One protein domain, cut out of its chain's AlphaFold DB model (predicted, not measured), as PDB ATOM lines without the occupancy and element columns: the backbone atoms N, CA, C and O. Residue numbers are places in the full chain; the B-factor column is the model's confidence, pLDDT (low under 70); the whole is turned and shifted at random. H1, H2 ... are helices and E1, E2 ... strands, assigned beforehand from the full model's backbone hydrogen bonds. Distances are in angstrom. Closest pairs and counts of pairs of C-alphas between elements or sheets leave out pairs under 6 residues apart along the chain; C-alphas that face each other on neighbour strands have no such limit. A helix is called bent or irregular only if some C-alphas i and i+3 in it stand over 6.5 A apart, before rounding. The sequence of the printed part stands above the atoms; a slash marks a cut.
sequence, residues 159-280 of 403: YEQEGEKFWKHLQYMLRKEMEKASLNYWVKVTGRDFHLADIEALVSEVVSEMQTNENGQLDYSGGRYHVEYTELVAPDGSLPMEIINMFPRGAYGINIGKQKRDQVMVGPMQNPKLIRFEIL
ATOM      1  N   TYR A 159     276.102 246.522 158.946       61.62
ATOM      2  CA  TYR A 159     275.947 245.183 159.505       61.62
ATOM      3  C   TYR A 159     275.364 244.179 158.486       61.62
ATOM      4  O   TYR A 159     275.862 243.060 158.398       61.62
ATOM      5  N   GLU A 160     274.406 244.575 157.633       60.94
ATOM      6  CA  GLU A 160     273.931 243.700 156.544       60.94
ATOM      7  C   GLU A 160     274.979 243.494 155.443       60.94
ATOM      8  O   GLU A 160     275.027 242.420 154.858       60.94
ATOM      9  N   GLN A 161     275.847 244.476 155.163       64.44
ATOM     10  CA  GLN A 161     276.918 244.325 154.162       64.44
ATOM     11  C   GLN A 161     278.019 243.372 154.648       64.44
ATOM     12  O   GLN A 161     278.500 242.525 153.891       64.44
ATOM     13  N   GLU A 162     278.415 243.496 155.919       68.56
ATOM     14  CA  GLU A 162     279.319 242.544 156.576       68.56
ATOM     15  C   GLU A 162     278.672 241.151 156.653       68.56
ATOM     16  O   GLU A 162     279.313 240.152 156.306       68.56
ATOM     17  N   GLY A 163     277.376 241.106 156.978       77.50
ATOM     18  CA  GLY A 163     276.543 239.909 156.926       77.50
ATOM     19  C   GLY A 163     276.504 239.281 155.538       77.50
ATOM     20  O   GLY A 163     276.737 238.090 155.412       77.50
ATOM     21  N   GLU A 164     276.315 240.047 154.465       79.31
ATOM     22  CA  GLU A 164     276.216 239.523 153.100       79.31
ATOM     23  C   GLU A 164     277.492 238.777 152.685       79.31
ATOM     24  O   GLU A 164     277.427 237.682 152.115       79.31
ATOM     25  N   LYS A 165     278.669 239.339 152.993       83.62
ATOM     26  CA  LYS A 165     279.951 238.675 152.713       83.62
ATOM     27  C   LYS A 165     280.107 237.393 153.533       83.62
ATOM     28  O   LYS A 165     280.566 236.384 152.987       83.62
ATOM     29  N   PHE A 166     279.748 237.442 154.815       89.50
ATOM     30  CA  PHE A 166     279.771 236.293 155.715       89.50
ATOM     31  C   PHE A 166     278.824 235.188 155.231       89.50
ATOM     32  O   PHE A 166     279.264 234.062 155.008       89.50
ATOM     33  N   TRP A 167     277.570 235.530 154.938       89.56
ATOM     34  CA  TRP A 167     276.546 234.619 154.443       89.56
ATOM     35  C   TRP A 167     276.945 233.957 153.141       89.56
ATOM     36  O   TRP A 167     276.830 232.744 153.040       89.56
ATOM     37  N   LYS A 168     277.499 234.699 152.176       88.69
ATOM     38  CA  LYS A 168     277.996 234.110 150.922       88.69
ATOM     39  C   LYS A 168     279.081 233.052 151.157       88.69
ATOM     40  O   LYS A 168     279.065 232.013 150.497       88.69
ATOM     41  N   HIS A 169     280.011 233.287 152.088       90.56
ATOM     42  CA  HIS A 169     281.042 232.298 152.429       90.56
ATOM     43  C   HIS A 169     280.466 231.098 153.179       90.56
ATOM     44  O   HIS A 169     280.753 229.959 152.805       90.56
ATOM     45  N   LEU A 170     279.623 231.343 154.185       93.50
ATOM     46  CA  LEU A 170     278.963 230.287 154.945       93.50
ATOM     47  C   LEU A 170     278.120 229.403 154.023       93.50
ATOM     48  O   LEU A 170     278.248 228.183 154.058       93.50
ATOM     49  N   GLN A 171     277.341 230.015 153.128       91.25
ATOM     50  CA  GLN A 171     276.555 229.335 152.099       91.25
ATOM     51  C   GLN A 171     277.412 228.380 151.277       91.25
ATOM     52  O   GLN A 171     277.037 227.229 151.066       91.25
ATOM     53  N   TYR A 172     278.543 228.875 150.770       91.12
ATOM     54  CA  TYR A 172     279.422 228.111 149.898       91.12
ATOM     55  C   TYR A 172     280.007 226.898 150.626       91.12
ATOM     56  O   TYR A 172     279.942 225.787 150.094       91.12
ATOM     57  N   MET A 173     280.538 227.111 151.833       93.94
ATOM     58  CA  MET A 173     281.187 226.076 152.640       93.94
ATOM     59  C   MET A 173     280.184 225.034 153.136       93.94
ATOM     60  O   MET A 173     280.382 223.842 152.903       93.94
ATOM     61  N   LEU A 174     279.070 225.478 153.722       94.38
ATOM     62  CA  LEU A 174     278.022 224.595 154.228       94.38
ATOM     63  C   LEU A 174     277.437 223.740 153.103       94.38
ATOM     64  O   LEU A 174     277.380 222.519 153.218       94.38
ATOM     65  N   ARG A 175     277.101 224.353 151.961       92.12
ATOM     66  CA  ARG A 175     276.629 223.617 150.780       92.12
ATOM     67  C   ARG A 175     277.622 222.545 150.343       92.12
ATOM     68  O   ARG A 175     277.211 221.442 149.998       92.12
ATOM     69  N   LYS A 176     278.910 222.891 150.274       93.50
ATOM     70  CA  LYS A 176     279.957 221.984 149.798       93.50
ATOM     71  C   LYS A 176     280.068 220.755 150.701       93.50
ATOM     72  O   LYS A 176     280.108 219.642 150.182       93.50
ATOM     73  N   GLU A 177     280.082 220.948 152.017       96.12
ATOM     74  CA  GLU A 177     280.172 219.831 152.961       96.12
ATOM     75  C   GLU A 177     278.875 219.011 153.011       96.12
ATOM     76  O   GLU A 177     278.943 217.784 152.998       96.12
ATOM     77  N   MET A 178     277.699 219.646 152.934       94.31
ATOM     78  CA  MET A 178     276.424 218.925 152.808       94.31
ATOM     79  C   MET A 178     276.366 218.065 151.538       94.31
ATOM     80  O   MET A 178     275.865 216.948 151.578       94.31
ATOM     81  N   GLU A 179     276.871 218.556 150.401       91.31
ATOM     82  CA  GLU A 179     276.914 217.776 149.153       91.31
ATOM     83  C   GLU A 179     277.871 216.591 149.268       91.31
ATOM     84  O   GLU A 179     277.526 215.477 148.888       91.31
ATOM     85  N   LYS A 180     279.054 216.814 149.844       93.19
ATOM     86  CA  LYS A 180     280.057 215.768 150.067       93.19
ATOM     87  C   LYS A 180     279.543 214.659 150.987       93.19
ATOM     88  O   LYS A 180     279.846 213.494 150.748       93.19
ATOM     89  N   ALA A 181     278.776 215.015 152.014       93.44
ATOM     90  CA  ALA A 181     278.204 214.076 152.973       93.44
ATOM     91  C   ALA A 181     276.803 213.563 152.579       93.44
ATOM     92  O   ALA A 181     276.214 212.796 153.330       93.44
ATOM     93  N   SER A 182     276.275 213.948 151.407       92.38
ATOM     94  CA  SER A 182     274.915 213.599 150.951       92.38
ATOM     95  C   SER A 182     273.813 213.942 151.970       92.38
ATOM     96  O   SER A 182     272.847 213.202 152.130       92.38
ATOM     97  N   LEU A 183     273.967 215.072 152.666       94.44
ATOM     98  CA  LEU A 183     273.045 215.541 153.701       94.44
ATOM     99  C   LEU A 183     271.892 216.326 153.069       94.44
ATOM    100  O   LEU A 183     272.095 217.401 152.493       94.44
ATOM    101  N   ASN A 184     270.682 215.793 153.222       94.31
ATOM    102  CA  ASN A 184     269.437 216.355 152.710       94.31
ATOM    103  C   ASN A 184     268.659 217.070 153.819       94.31
ATOM    104  O   ASN A 184     267.659 216.564 154.324       94.31
ATOM    105  N   TYR A 185     269.146 218.243 154.216       93.81
ATOM    106  CA  TYR A 185     268.633 218.978 155.373       93.81
ATOM    107  C   TYR A 185     268.078 220.351 154.993       93.81
ATOM    108  O   TYR A 185     268.525 221.002 154.038       93.81
ATOM    109  N   TRP A 186     267.127 220.808 155.803       93.38
ATOM    110  CA  TRP A 186     266.870 222.223 156.000       93.38
ATOM    111  C   TRP A 186     267.759 222.725 157.131       93.38
ATOM    112  O   TRP A 186     267.794 222.120 158.198       93.38
ATOM    113  N   VAL A 187     268.482 223.814 156.885       93.50
ATOM    114  CA  VAL A 187     269.375 224.444 157.857       93.50
ATOM    115  C   VAL A 187     269.051 225.925 157.916       93.50
ATOM    116  O   VAL A 187     269.124 226.627 156.905       93.50
ATOM    117  N   LYS A 188     268.722 226.417 159.104       93.50
ATOM    118  CA  LYS A 188     268.518 227.834 159.386       93.50
ATOM    119  C   LYS A 188     269.624 228.317 160.308       93.50
ATOM    120  O   LYS A 188     269.758 227.807 161.409       93.50
ATOM    121  N   VAL A 189     270.387 229.318 159.876       92.00
ATOM    122  CA  VAL A 189     271.379 229.995 160.723       92.00
ATOM    123  C   VAL A 189     270.910 231.416 160.995       92.00
ATOM    124  O   VAL A 189     270.738 232.203 160.065       92.00
ATOM    125  N   THR A 190     270.737 231.748 162.267       89.44
ATOM    126  CA  THR A 190     270.430 233.094 162.746       89.44
ATOM    127  C   THR A 190     271.670 233.670 163.428       89.44
ATOM    128  O   THR A 190     272.158 233.091 164.394       89.44
ATOM    129  N   GLY A 191     272.211 234.790 162.939       87.19
ATOM    130  CA  GLY A 191     273.459 235.370 163.457       87.19
ATOM    131  C   GLY A 191     273.318 236.791 164.005       87.19
ATOM    132  O   GLY A 191     272.546 237.585 163.469       87.19
ATOM    133  N   ARG A 192     274.081 237.093 165.064       79.12
ATOM    134  CA  ARG A 192     274.119 238.394 165.771       79.12
ATOM    135  C   ARG A 192     275.384 239.216 165.515       79.12
ATOM    136  O   ARG A 192     275.373 240.428 165.669       79.12
ATOM    137  N   ASP A 193     276.493 238.565 165.186       81.69
ATOM    138  CA  ASP A 193     277.777 239.226 164.942       81.69
ATOM    139  C   ASP A 193     278.598 238.392 163.956       81.69
ATOM    140  O   ASP A 193     278.790 237.194 164.166       81.69
ATOM    141  N   PHE A 194     279.056 238.984 162.854       86.62
ATOM    142  CA  PHE A 194     279.551 238.242 161.690       86.62
ATOM    143  C   PHE A 194     281.074 238.255 161.604       86.62
ATOM    144  O   PHE A 194     281.678 239.265 161.248       86.62
ATOM    145  N   HIS A 195     281.707 237.105 161.845       89.94
ATOM    146  CA  HIS A 195     283.163 236.973 161.792       89.94
ATOM    147  C   HIS A 195     283.560 235.886 160.810       89.94
ATOM    148  O   HIS A 195     283.324 234.707 161.038       89.94
ATOM    149  N   LEU A 196     284.228 236.262 159.719       90.38
ATOM    150  CA  LEU A 196     284.647 235.303 158.686       90.38
ATOM    151  C   LEU A 196     285.509 234.152 159.232       90.38
ATOM    152  O   LEU A 196     285.465 233.059 158.677       90.38
ATOM    153  N   ALA A 197     286.258 234.393 160.311       92.56
ATOM    154  CA  ALA A 197     287.087 233.388 160.975       92.56
ATOM    155  C   ALA A 197     286.273 232.250 161.621       92.56
ATOM    156  O   ALA A 197     286.796 231.153 161.781       92.56
ATOM    157  N   ASP A 198     285.000 232.486 161.944       94.31
ATOM    158  CA  ASP A 198     284.140 231.505 162.612       94.31
ATOM    159  C   ASP A 198     283.563 230.464 161.636       94.31
ATOM    160  O   ASP A 198     283.089 229.412 162.058       94.31
ATOM    161  N   ILE A 199     283.597 230.734 160.324       95.00
ATOM    162  CA  ILE A 199     282.848 229.964 159.317       95.00
ATOM    163  C   ILE A 199     283.284 228.501 159.256       95.00
ATOM    164  O   ILE A 199     282.431 227.619 159.203       95.00
ATOM    165  N   GLU A 200     284.589 228.227 159.232       95.31
ATOM    166  CA  GLU A 200     285.085 226.853 159.075       95.31
ATOM    167  C   GLU A 200     284.675 225.969 160.255       95.31
ATOM    168  O   GLU A 200     284.169 224.863 160.058       95.31
ATOM    169  N   ALA A 201     284.833 226.486 161.473       96.00
ATOM    170  CA  ALA A 201     284.468 225.776 162.687       96.00
ATOM    171  C   ALA A 201     282.945 225.612 162.813       96.00
ATOM    172  O   ALA A 201     282.485 224.500 163.063       96.00
ATOM    173  N   LEU A 202     282.167 226.666 162.533       96.44
ATOM    174  CA  LEU A 202     280.703 226.603 162.514       96.44
ATOM    175  C   LEU A 202     280.194 225.535 161.535       96.44
ATOM    176  O   LEU A 202     279.343 224.727 161.890       96.44
ATOM    177  N   VAL A 203     280.718 225.497 160.304       97.25
ATOM    178  CA  VAL A 203     280.313 224.490 159.306       97.25
ATOM    179  C   VAL A 203     280.661 223.082 159.773       97.25
ATOM    180  O   VAL A 203     279.837 222.185 159.626       97.25
ATOM    181  N   SER A 204     281.855 222.885 160.336       96.56
ATOM    182  CA  SER A 204     282.270 221.578 160.847       96.56
ATOM    183  C   SER A 204     281.333 221.073 161.944       96.56
ATOM    184  O   SER A 204     280.973 219.899 161.940       96.56
ATOM    185  N   GLU A 205     280.935 221.947 162.866       96.06
ATOM    186  CA  GLU A 205     280.052 221.603 163.981       96.06
ATOM    187  C   GLU A 205     278.634 221.284 163.494       96.06
ATOM    188  O   GLU A 205     278.111 220.211 163.780       96.06
ATOM    189  N   VAL A 206     278.064 222.143 162.641       96.50
ATOM    190  CA  VAL A 206     276.734 221.932 162.043       96.50
ATOM    191  C   VAL A 206     276.678 220.627 161.242       96.50
ATOM    192  O   VAL A 206     275.716 219.872 161.345       96.50
ATOM    193  N   VAL A 207     277.709 220.329 160.445       96.75
ATOM    194  CA  VAL A 207     277.770 219.090 159.650       96.75
ATOM    195  C   VAL A 207     277.932 217.859 160.535       96.75
ATOM    196  O   VAL A 207     277.298 216.847 160.251       96.75
ATOM    197  N   SER A 208     278.739 217.938 161.595       96.38
ATOM    198  CA  SER A 208     278.884 216.845 162.561       96.38
ATOM    199  C   SER A 208     277.545 216.516 163.221       96.38
ATOM    200  O   SER A 208     277.165 215.351 163.280       96.38
ATOM    201  N   GLU A 209     276.801 217.536 163.648       96.44
ATOM    202  CA  GLU A 209     275.488 217.370 164.274       96.44
ATOM    203  C   GLU A 209     274.445 216.767 163.317       96.44
ATOM    204  O   GLU A 209     273.719 215.847 163.692       96.44
ATOM    205  N   MET A 210     274.411 217.206 162.053       96.50
ATOM    206  CA  MET A 210     273.524 216.628 161.026       96.50
ATOM    207  C   MET A 210     273.877 215.178 160.655       96.50
ATOM    208  O   MET A 210     273.057 214.467 160.082       96.50
ATOM    209  N   GLN A 211     275.103 214.720 160.919       94.69
ATOM    210  CA  GLN A 211     275.482 213.323 160.677       94.69
ATOM    211  C   GLN A 211     275.005 212.390 161.791       94.69
ATOM    212  O   GLN A 211     274.868 211.189 161.558       94.69
ATOM    213  N   THR A 212     274.779 212.921 162.992       93.75
ATOM    214  CA  THR A 212     274.388 212.138 164.168       93.75
ATOM    215  C   THR A 212     272.909 212.257 164.502       93.75
ATOM    216  O   THR A 212     272.366 211.346 165.122       93.75
ATOM    217  N   ASN A 213     272.261 213.355 164.109       93.94
ATOM    218  CA  ASN A 213     270.911 213.706 164.536       93.94
ATOM    219  C   ASN A 213     270.031 214.103 163.343       93.94
ATOM    220  O   ASN A 213     270.408 214.967 162.558       93.94
ATOM    221  N   GLU A 214     268.814 213.551 163.275       90.69
ATOM    222  CA  GLU A 214     267.815 213.919 162.256       90.69
ATOM    223  C   GLU A 214     267.307 215.358 162.435       90.69
ATOM    224  O   GLU A 214     266.929 216.021 161.478       90.69
ATOM    225  N   ASN A 215     267.266 215.863 163.670       94.50
ATOM    226  CA  ASN A 215     266.779 217.202 163.996       94.50
ATOM    227  C   ASN A 215     267.556 217.766 165.181       94.50
ATOM    228  O   ASN A 215     267.929 217.011 166.081       94.50
ATOM    229  N   GLY A 216     267.724 219.083 165.239       93.31
ATOM    230  CA  GLY A 216     268.315 219.703 166.414       93.31
ATOM    231  C   GLY A 216     268.505 221.207 166.327       93.31
ATOM    232  O   GLY A 216     268.116 221.871 165.362       93.31
ATOM    233  N   GLN A 217     269.086 221.728 167.403       95.75
ATOM    234  CA  GLN A 217     269.447 223.127 167.564       95.75
ATOM    235  C   GLN A 217     270.808 223.217 168.247       95.75
ATOM    236  O   GLN A 217     271.084 222.438 169.161       95.75
ATOM    237  N   LEU A 218     271.639 224.171 167.835       94.44
ATOM    238  CA  LEU A 218     272.917 224.449 168.488       94.44
ATOM    239  C   LEU A 218     273.206 225.950 168.529       94.44
ATOM    240  O   LEU A 218     272.898 226.689 167.591       94.44
ATOM    241  N   ASP A 219     273.837 226.377 169.619       92.25
ATOM    242  CA  ASP A 219     274.347 227.732 169.793       92.25
ATOM    243  C   ASP A 219     275.868 227.723 169.655       92.25
ATOM    244  O   ASP A 219     276.584 227.174 170.493       92.25
ATOM    245  N   TYR A 220     276.379 228.380 168.617       92.38
ATOM    246  CA  TYR A 220     277.808 228.474 168.361       92.38
ATOM    247  C   TYR A 220     278.397 229.781 168.894       92.38
ATOM    248  O   TYR A 220     277.801 230.862 168.819       92.38
ATOM    249  N   SER A 221     279.628 229.679 169.396       88.50
ATOM    250  CA  SER A 221     280.452 230.806 169.829       88.50
ATOM    251  C   SER A 221     279.789 231.731 170.858       88.50
ATOM    252  O   SER A 221     279.768 232.954 170.705       88.50
ATOM    253  N   GLY A 222     279.217 231.127 171.904       83.38
ATOM    254  CA  GLY A 222     278.535 231.856 172.976       83.38
ATOM    255  C   GLY A 222     277.199 232.470 172.543       83.38
ATOM    256  O   GLY A 222     276.832 233.526 173.049       83.38
ATOM    257  N   GLY A 223     276.501 231.848 171.585       84.38
ATOM    258  CA  GLY A 223     275.200 232.312 171.088       84.38
ATOM    259  C   GLY A 223     275.280 233.390 170.004       84.38
ATOM    260  O   GLY A 223     274.268 234.015 169.680       84.38
ATOM    261  N   ARG A 224     276.467 233.623 169.419       87.56
ATOM    262  CA  ARG A 224     276.615 234.516 168.253       87.56
ATOM    263  C   ARG A 224     275.861 233.989 167.037       87.56
ATOM    264  O   ARG A 224     275.343 234.794 166.260       87.56
ATOM    265  N   TYR A 225     275.778 232.668 166.901       92.25
ATOM    266  CA  TYR A 225     275.014 231.999 165.855       92.25
ATOM    267  C   TYR A 225     274.130 230.932 166.481       92.25
ATOM    268  O   TYR A 225     274.630 230.064 167.190       92.25
ATOM    269  N   HIS A 226     272.840 230.995 166.187       93.62
ATOM    270  CA  HIS A 226     271.883 229.948 166.500       93.62
ATOM    271  C   HIS A 226     271.599 229.169 165.219       93.62
ATOM    272  O   HIS A 226     271.289 229.779 164.190       93.62
ATOM    273  N   VAL A 227     271.730 227.847 165.254       94.56
ATOM    274  CA  VAL A 227     271.452 226.987 164.100       94.56
ATOM    275  C   VAL A 227     270.330 226.027 164.440       94.56
ATOM    276  O   VAL A 227     270.404 225.323 165.438       94.56
ATOM    277  N   GLU A 228     269.324 225.972 163.575       95.31
ATOM    278  CA  GLU A 228     268.255 224.977 163.592       95.31
ATOM    279  C   GLU A 228     268.411 224.095 162.350       95.31
ATOM    280  O   GLU A 228     268.668 224.605 161.253       95.31
ATOM    281  N   TYR A 229     268.257 222.782 162.498       94.81
ATOM    282  CA  TYR A 229     268.343 221.862 161.368       94.81
ATOM    283  C   TYR A 229     267.356 220.701 161.483       94.81
ATOM    284  O   TYR A 229     267.044 220.230 162.576       94.81
ATOM    285  N   THR A 230     266.887 220.247 160.322       94.50
ATOM    286  CA  THR A 230     265.930 219.147 160.171       94.50
ATOM    287  C   THR A 230     266.229 218.372 158.900       94.50
ATOM    288  O   THR A 230     266.349 218.961 157.820       94.50
ATOM    289  N   GLU A 231     266.323 217.053 159.016       94.38
ATOM    290  CA  GLU A 231     266.407 216.148 157.883       94.38
ATOM    291  C   GLU A 231     265.103 216.225 157.090       94.38
ATOM    292  O   GLU A 231     264.000 216.123 157.627       94.38
ATOM    293  N   LEU A 232     265.228 216.440 155.785       90.81
ATOM    294  CA  LEU A 232     264.083 216.526 154.887       90.81
ATOM    295  C   LEU A 232     263.696 215.143 154.380       90.81
ATOM    296  O   LEU A 232     262.519 214.795 154.348       90.81
ATOM    297  N   VAL A 233     264.699 214.385 153.940       91.69
ATOM    298  CA  VAL A 233     264.595 213.029 153.396       91.69
ATOM    299  C   VAL A 233     265.945 212.337 153.520       91.69
ATOM    300  O   VAL A 233     266.973 212.998 153.458       91.69
ATOM    301  N   ALA A 234     265.948 211.006 153.539       89.94
ATOM    302  CA  ALA A 234     267.170 210.220 153.377       89.94
ATOM    303  C   ALA A 234     267.938 210.585 152.074       89.94
ATOM    304  O   ALA A 234     267.335 211.132 151.141       89.94
ATOM    305  N   PRO A 235     269.242 210.253 151.948       86.62
ATOM    306  CA  PRO A 235     270.102 210.646 150.818       86.62
ATOM    307  C   PRO A 235     269.531 210.378 149.415       86.62
ATOM    308  O   PRO A 235     269.602 211.246 148.542       86.62
ATOM    309  N   ASP A 236     268.893 209.222 149.220       85.06
ATOM    310  CA  ASP A 236     268.297 208.805 147.939       85.06
ATOM    311  C   ASP A 236     266.827 209.235 147.773       85.06
ATOM    312  O   ASP A 236     266.177 208.935 146.765       85.06
ATOM    313  N   GLY A 237     266.282 209.929 148.772       86.00
ATOM    314  CA  GLY A 237     264.905 210.386 148.801       86.00
ATOM    315  C   GLY A 237     264.640 211.584 147.891       86.00
ATOM    316  O   GLY A 237     265.536 212.253 147.365       86.00
ATOM    317  N   SER A 238     263.353 211.876 147.711       87.19
ATOM    318  CA  SER A 238     262.898 213.033 146.945       87.19
ATOM    319  C   SER A 238     261.771 213.756 147.665       87.19
ATOM    320  O   SER A 238     260.861 213.104 148.174       87.19
ATOM    321  N   LEU A 239     261.804 215.088 147.653       83.69
ATOM    322  CA  LEU A 239     260.803 215.936 148.295       83.69
ATOM    323  C   LEU A 239     259.849 216.537 147.249       83.69
ATOM    324  O   LEU A 239     260.327 217.097 146.257       83.69
ATOM    325  N   PRO A 240     258.521 216.482 147.448       82.56
ATOM    326  CA  PRO A 240     257.570 217.247 146.644       82.56
ATOM    327  C   PRO A 240     257.868 218.754 146.682       82.56
ATOM    328  O   PRO A 240     258.266 219.294 147.719       82.56
ATOM    329  N   MET A 241     257.658 219.449 145.561       75.44
ATOM    330  CA  MET A 241     257.935 220.889 145.452       75.44
ATOM    331  C   MET A 241     257.048 221.729 146.379       75.44
ATOM    332  O   MET A 241     257.475 222.779 146.855       75.44
ATOM    333  N   GLU A 242     255.839 221.258 146.677       74.19
ATOM    334  CA  GLU A 242     254.899 221.890 147.602       74.19
ATOM    335  C   GLU A 242     255.502 222.000 149.002       74.19
ATOM    336  O   GLU A 242     255.411 223.055 149.623       74.19
ATOM    337  N   ILE A 243     256.190 220.945 149.456       75.38
ATOM    338  CA  ILE A 243     256.869 220.922 150.755       75.38
ATOM    339  C   ILE A 243     258.064 221.878 150.740       75.38
ATOM    340  O   ILE A 243     258.251 222.639 151.680       75.38
ATOM    341  N   ILE A 244     258.836 221.926 149.651       71.12
ATOM    342  CA  ILE A 244     259.977 222.853 149.517       71.12
ATOM    343  C   ILE A 244     259.524 224.310 149.620       71.12
ATOM    344  O   ILE A 244     260.198 225.127 150.245       71.12
ATOM    345  N   ASN A 245     258.364 224.634 149.044       67.94
ATOM    346  CA  ASN A 245     257.787 225.973 149.108       67.94
ATOM    347  C   ASN A 245     257.330 226.368 150.525       67.94
ATOM    348  O   ASN A 245     257.176 227.559 150.789       67.94
ATOM    349  N   MET A 246     257.165 225.410 151.449       72.88
ATOM    350  CA  MET A 246     256.904 225.688 152.868       72.88
ATOM    351  C   MET A 246     258.155 226.164 153.623       72.88
ATOM    352  O   MET A 246     258.023 226.732 154.706       72.88
ATOM    353  N   PHE A 247     259.354 225.986 153.056       70.25
ATOM    354  CA  PHE A 247     260.626 226.426 153.636       70.25
ATOM    355  C   PHE A 247     261.146 227.675 152.906       70.25
ATOM    356  O   PHE A 247     261.905 227.573 151.932       70.25
ATOM    357  N   PRO A 248     260.756 228.889 153.340       65.00
ATOM    358  CA  PRO A 248     261.208 230.112 152.699       65.00
ATOM    359  C   PRO A 248     262.716 230.293 152.887       65.00
ATOM    360  O   PRO A 248     263.244 230.243 153.997       65.00
ATOM    361  N   ARG A 249     263.403 230.580 151.780       66.50
ATOM    362  CA  ARG A 249     264.854 230.830 151.745       66.50
ATOM    363  C   ARG A 249     265.293 232.126 152.449       66.50
ATOM    364  O   ARG A 249     266.464 232.287 152.765       66.50
ATOM    365  N   GLY A 250     264.383 233.071 152.684       64.75
ATOM    366  CA  GLY A 250     264.743 234.409 153.172       64.75
ATOM    367  C   GLY A 250     265.576 235.214 152.159       64.75
ATOM    368  O   GLY A 250     265.635 234.875 150.977       64.75
ATOM    369  N   ALA A 251     266.200 236.305 152.612       64.44
ATOM    370  CA  ALA A 251     266.976 237.205 151.747       64.44
ATOM    371  C   ALA A 251     268.331 236.616 151.308       64.44
ATOM    372  O   ALA A 251     268.789 236.891 150.201       64.44
ATOM    373  N   TYR A 252     268.947 235.790 152.158       67.38
ATOM    374  CA  TYR A 252     270.322 235.299 151.990       67.38
ATOM    375  C   TYR A 252     270.421 233.777 151.791       67.38
ATOM    376  O   TYR A 252     271.516 233.251 151.605       67.38
ATOM    377  N   GLY A 253     269.299 233.053 151.844       74.25
ATOM    378  CA  GLY A 253     269.285 231.598 151.723       74.25
ATOM    379  C   GLY A 253     269.180 231.066 150.294       74.25
ATOM    380  O   GLY A 253     269.003 231.801 149.317       74.25
ATOM    381  N   ILE A 254     269.271 229.743 150.169       78.50
ATOM    382  CA  ILE A 254     269.239 229.020 148.899       78.50
ATOM    383  C   ILE A 254     268.557 227.663 149.043       78.50
ATOM    384  O   ILE A 254     268.787 226.947 150.010       78.50
ATOM    385  N   ASN A 255     267.788 227.286 148.023       79.19
ATOM    386  CA  ASN A 255     267.234 225.942 147.880       79.19
ATOM    387  C   ASN A 255     267.933 225.270 146.694       79.19
ATOM    388  O   ASN A 255     267.974 225.840 145.600       79.19
ATOM    389  N   ILE A 256     268.521 224.096 146.912       79.31
ATOM    390  CA  ILE A 256     269.343 223.382 145.928       79.31
ATOM    391  C   ILE A 256     268.878 221.936 145.849       79.31
ATOM    392  O   ILE A 256     268.682 221.296 146.874       79.31
ATOM    393  N   GLY A 257     268.778 221.404 144.637       74.62
ATOM    394  CA  GLY A 257     268.604 219.977 144.407       74.62
ATOM    395  C   GLY A 257     268.608 219.649 142.920       74.62
ATOM    396  O   GLY A 257     268.663 220.538 142.066       74.62
ATOM    397  N   LYS A 258     268.581 218.355 142.601       71.75
ATOM    398  CA  LYS A 258     268.495 217.870 141.222       71.75
ATOM    399  C   LYS A 258     267.025 217.776 140.818       71.75
ATOM    400  O   LYS A 258     266.237 217.098 141.474       71.75
ATOM    401  N   GLN A 259     266.673 218.433 139.715       63.56
ATOM    402  CA  GLN A 259     265.392 218.256 139.028       63.56
ATOM    403  C   GLN A 259     265.620 217.455 137.743       63.56
ATOM    404  O   GLN A 259     266.601 217.679 137.028       63.56
ATOM    405  N   LYS A 260     264.723 216.512 137.432       55.84
ATOM    406  CA  LYS A 260     264.745 215.829 136.132       55.84
ATOM    407  C   LYS A 260     264.431 216.855 135.038       55.84
ATOM    408  O   LYS A 260     263.384 217.490 135.077       55.84
ATOM    409  N   ARG A 261     265.344 216.994 134.066       47.91
ATOM    410  CA  ARG A 261     265.296 217.995 132.977       47.91
ATOM    411  C   ARG A 261     264.023 217.957 132.119       47.91
ATOM    412  O   ARG A 261     263.720 218.963 131.493       47.91
ATOM    413  N   ASP A 262     263.272 216.857 132.145       46.84
ATOM    414  CA  ASP A 262     262.129 216.632 131.249       46.84
ATOM    415  C   ASP A 262     260.750 216.851 131.902       46.84
ATOM    416  O   ASP A 262     259.724 216.586 131.279       46.84
ATOM    417  N   GLN A 263     260.686 217.349 133.143       46.28
ATOM    418  CA  GLN A 263     259.423 217.731 133.785       46.28
ATOM    419  C   GLN A 263     259.466 219.205 134.186       46.28
ATOM    420  O   GLN A 263     260.134 219.595 135.140       46.28
ATOM    421  N   VAL A 264     258.737 220.028 133.431       42.84
ATOM    422  CA  VAL A 264     258.459 221.433 133.743       42.84
ATOM    423  C   VAL A 264     257.992 221.542 135.199       42.84
ATOM    424  O   VAL A 264     256.950 220.997 135.527       42.84
ATOM    425  N   MET A 265     258.775 222.217 136.052       48.53
ATOM    426  CA  MET A 265     258.451 222.807 137.373       48.53
ATOM    427  C   MET A 265     257.676 221.992 138.442       48.53
ATOM    428  O   MET A 265     257.448 222.529 139.521       48.53
ATOM    429  N   VAL A 266     257.293 220.732 138.207       55.06
ATOM    430  CA  VAL A 266     256.325 219.995 139.057       55.06
ATOM    431  C   VAL A 266     256.877 218.656 139.587       55.06
ATOM    432  O   VAL A 266     256.249 217.994 140.405       55.06
ATOM    433  N   GLY A 267     258.074 218.238 139.165       63.69
ATOM    434  CA  GLY A 267     258.684 216.993 139.645       63.69
ATOM    435  C   GLY A 267     259.297 217.124 141.051       63.69
ATOM    436  O   GLY A 267     259.812 218.194 141.383       63.69
ATOM    437  N   PRO A 268     259.308 216.052 141.870       75.19
ATOM    438  CA  PRO A 268     259.936 216.076 143.188       75.19
ATOM    439  C   PRO A 268     261.447 216.332 143.076       75.19
ATOM    440  O   PRO A 268     262.117 215.847 142.160       75.19
ATOM    441  N   MET A 269     261.992 217.104 144.014       82.19
ATOM    442  CA  MET A 269     263.410 217.446 144.070       82.19
ATOM    443  C   MET A 269     264.198 216.319 144.726       82.19
ATOM    444  O   MET A 269     263.881 215.897 145.836       82.19
ATOM    445  N   GLN A 270     265.256 215.866 144.062       85.25
ATOM    446  CA  GLN A 270     266.207 214.916 144.635       85.25
ATOM    447  C   GLN A 270     267.367 215.655 145.298       85.25
ATOM    448  O   GLN A 270     267.800 216.702 144.802       85.25
ATOM    449  N   ASN A 271     267.911 215.067 146.364       85.56
ATOM    450  CA  ASN A 271     269.054 215.602 147.108       85.56
ATOM    451  C   ASN A 271     268.832 217.052 147.630       85.56
ATOM    452  O   ASN A 271     269.668 217.924 147.349       85.56
ATOM    453  N   PRO A 272     267.683 217.359 148.283       89.56
ATOM    454  CA  PRO A 272     267.307 218.726 148.638       89.56
ATOM    455  C   PRO A 272     268.177 219.297 149.765       89.56
ATOM    456  O   PRO A 272     268.333 218.691 150.819       89.56
ATOM    457  N   LYS A 273     268.690 220.511 149.565       90.62
ATOM    458  CA  LYS A 273     269.426 221.297 150.565       90.62
ATOM    459  C   LYS A 273     268.798 222.670 150.647       90.62
ATOM    460  O   LYS A 273     268.882 223.445 149.689       90.62
ATOM    461  N   LEU A 274     268.138 222.948 151.763       89.69
ATOM    462  CA  LEU A 274     267.373 224.173 151.961       89.69
ATOM    463  C   LEU A 274     268.060 224.989 153.052       89.69
ATOM    464  O   LEU A 274     267.995 224.652 154.225       89.69
ATOM    465  N   ILE A 275     268.761 226.045 152.670       90.38
ATOM    466  CA  ILE A 275     269.554 226.858 153.591       90.38
ATOM    467  C   ILE A 275     268.861 228.204 153.754       90.38
ATOM    468  O   ILE A 275     268.599 228.885 152.764       90.38
ATOM    469  N   ARG A 276     268.597 228.609 154.993       88.88
ATOM    470  CA  ARG A 276     268.052 229.916 155.361       88.88
ATOM    471  C   ARG A 276     269.053 230.636 156.249       88.88
ATOM    472  O   ARG A 276     269.529 230.072 157.227       88.88
ATOM    473  N   PHE A 277     269.335 231.892 155.934       87.25
ATOM    474  CA  PHE A 277     270.160 232.739 156.789       87.25
ATOM    475  C   PHE A 277     269.379 233.963 157.218       87.25
ATOM    476  O   PHE A 277     268.745 234.628 156.394       87.25
ATOM    477  N   GLU A 278     269.441 234.235 158.513       82.88
ATOM    478  CA  GLU A 278     268.770 235.355 159.138       82.88
ATOM    479  C   GLU A 278     269.748 236.159 159.963       82.88
ATOM    480  O   GLU A 278     270.607 235.644 160.677       82.88
ATOM    481  N   ILE A 279     269.583 237.461 159.857       77.44
ATOM    482  CA  ILE A 279     270.262 238.408 160.706       77.44
ATOM    483  C   ILE A 279     269.350 238.601 161.909       77.44
ATOM    484  O   ILE A 279     268.186 238.965 161.736       77.44
ATOM    485  N   LEU A 280     269.851 238.331 163.114       73.62
ATOM    486  CA  LEU A 280     269.129 238.741 164.303       73.62
ATOM    487  C   LEU A 280     269.234 240.258 164.401       73.62
ATOM    488  O   LEU A 280     270.329 240.819 164.500       73.62
TER     489      LEU A 280
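This is residues 159 to 280 of the 403 residues of an uncharacterized protein of Dehalococcoidia bacterium (UniProt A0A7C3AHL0). A twisted sheet of five strands has two long helices, H1 and H2, side by side over one face, and the short H3 over E5 on the other. The 122 printed residues include, in order, H1 E1 H2 E2 E3 H3 E4 E5; the class is mixed, helices and strands. The mixed sheet runs E2 E3 E1 E5 E4. The whole is compact, radius of gyration of the C-alphas 14.3 A, spanning 44 by 31 by 22 A.

The strands are E2, residues 215 to 220; E3, 225 to 231; E1, 185 to 191; E5, 269 to 279, 27.6 A; and E4, 254 to 258. E5 bends by 62 degrees at residue 272 and ends at C-alpha 279 (270.262, 238.408, 160.706). H1, residues 159 to 180, 31.2 A, begins at C-alpha 159 (275.947, 245.183, 159.505). H2 is residues 196 to 212, 25.9 A, irregular with C-alphas 197 and 200 at 7.1 A; H3 is 241 to 245.

E1 and E5 are parallel, with N 187 and O 274 at 2.8 A. The antiparallel pairs are E3 and E1, N 186 to O 230 2.8 A; hairpin E2 and E3, N 218 to O 227 2.9 A; and hairpin E4 and E5, N 256 to O 273 2.9 A. H1 and H2 touch, closest C-alphas Leu 174 and Val 203 at 5.6 A, a steep tilt of 39 degrees, the same way. H1 runs along E5, at 23 degrees on the local plane. In H1 and H3 every O i to N i+4 pair is within hydrogen-bond range; in H2, 11 of 13.

The farthest C-alphas, Gly 222 and Asp 262, are 47.4 A apart. The printed part has no cut and no long link. pLDDT is under 70 at residues 159 to 162, 245, 248 to 252 and 259 to 267.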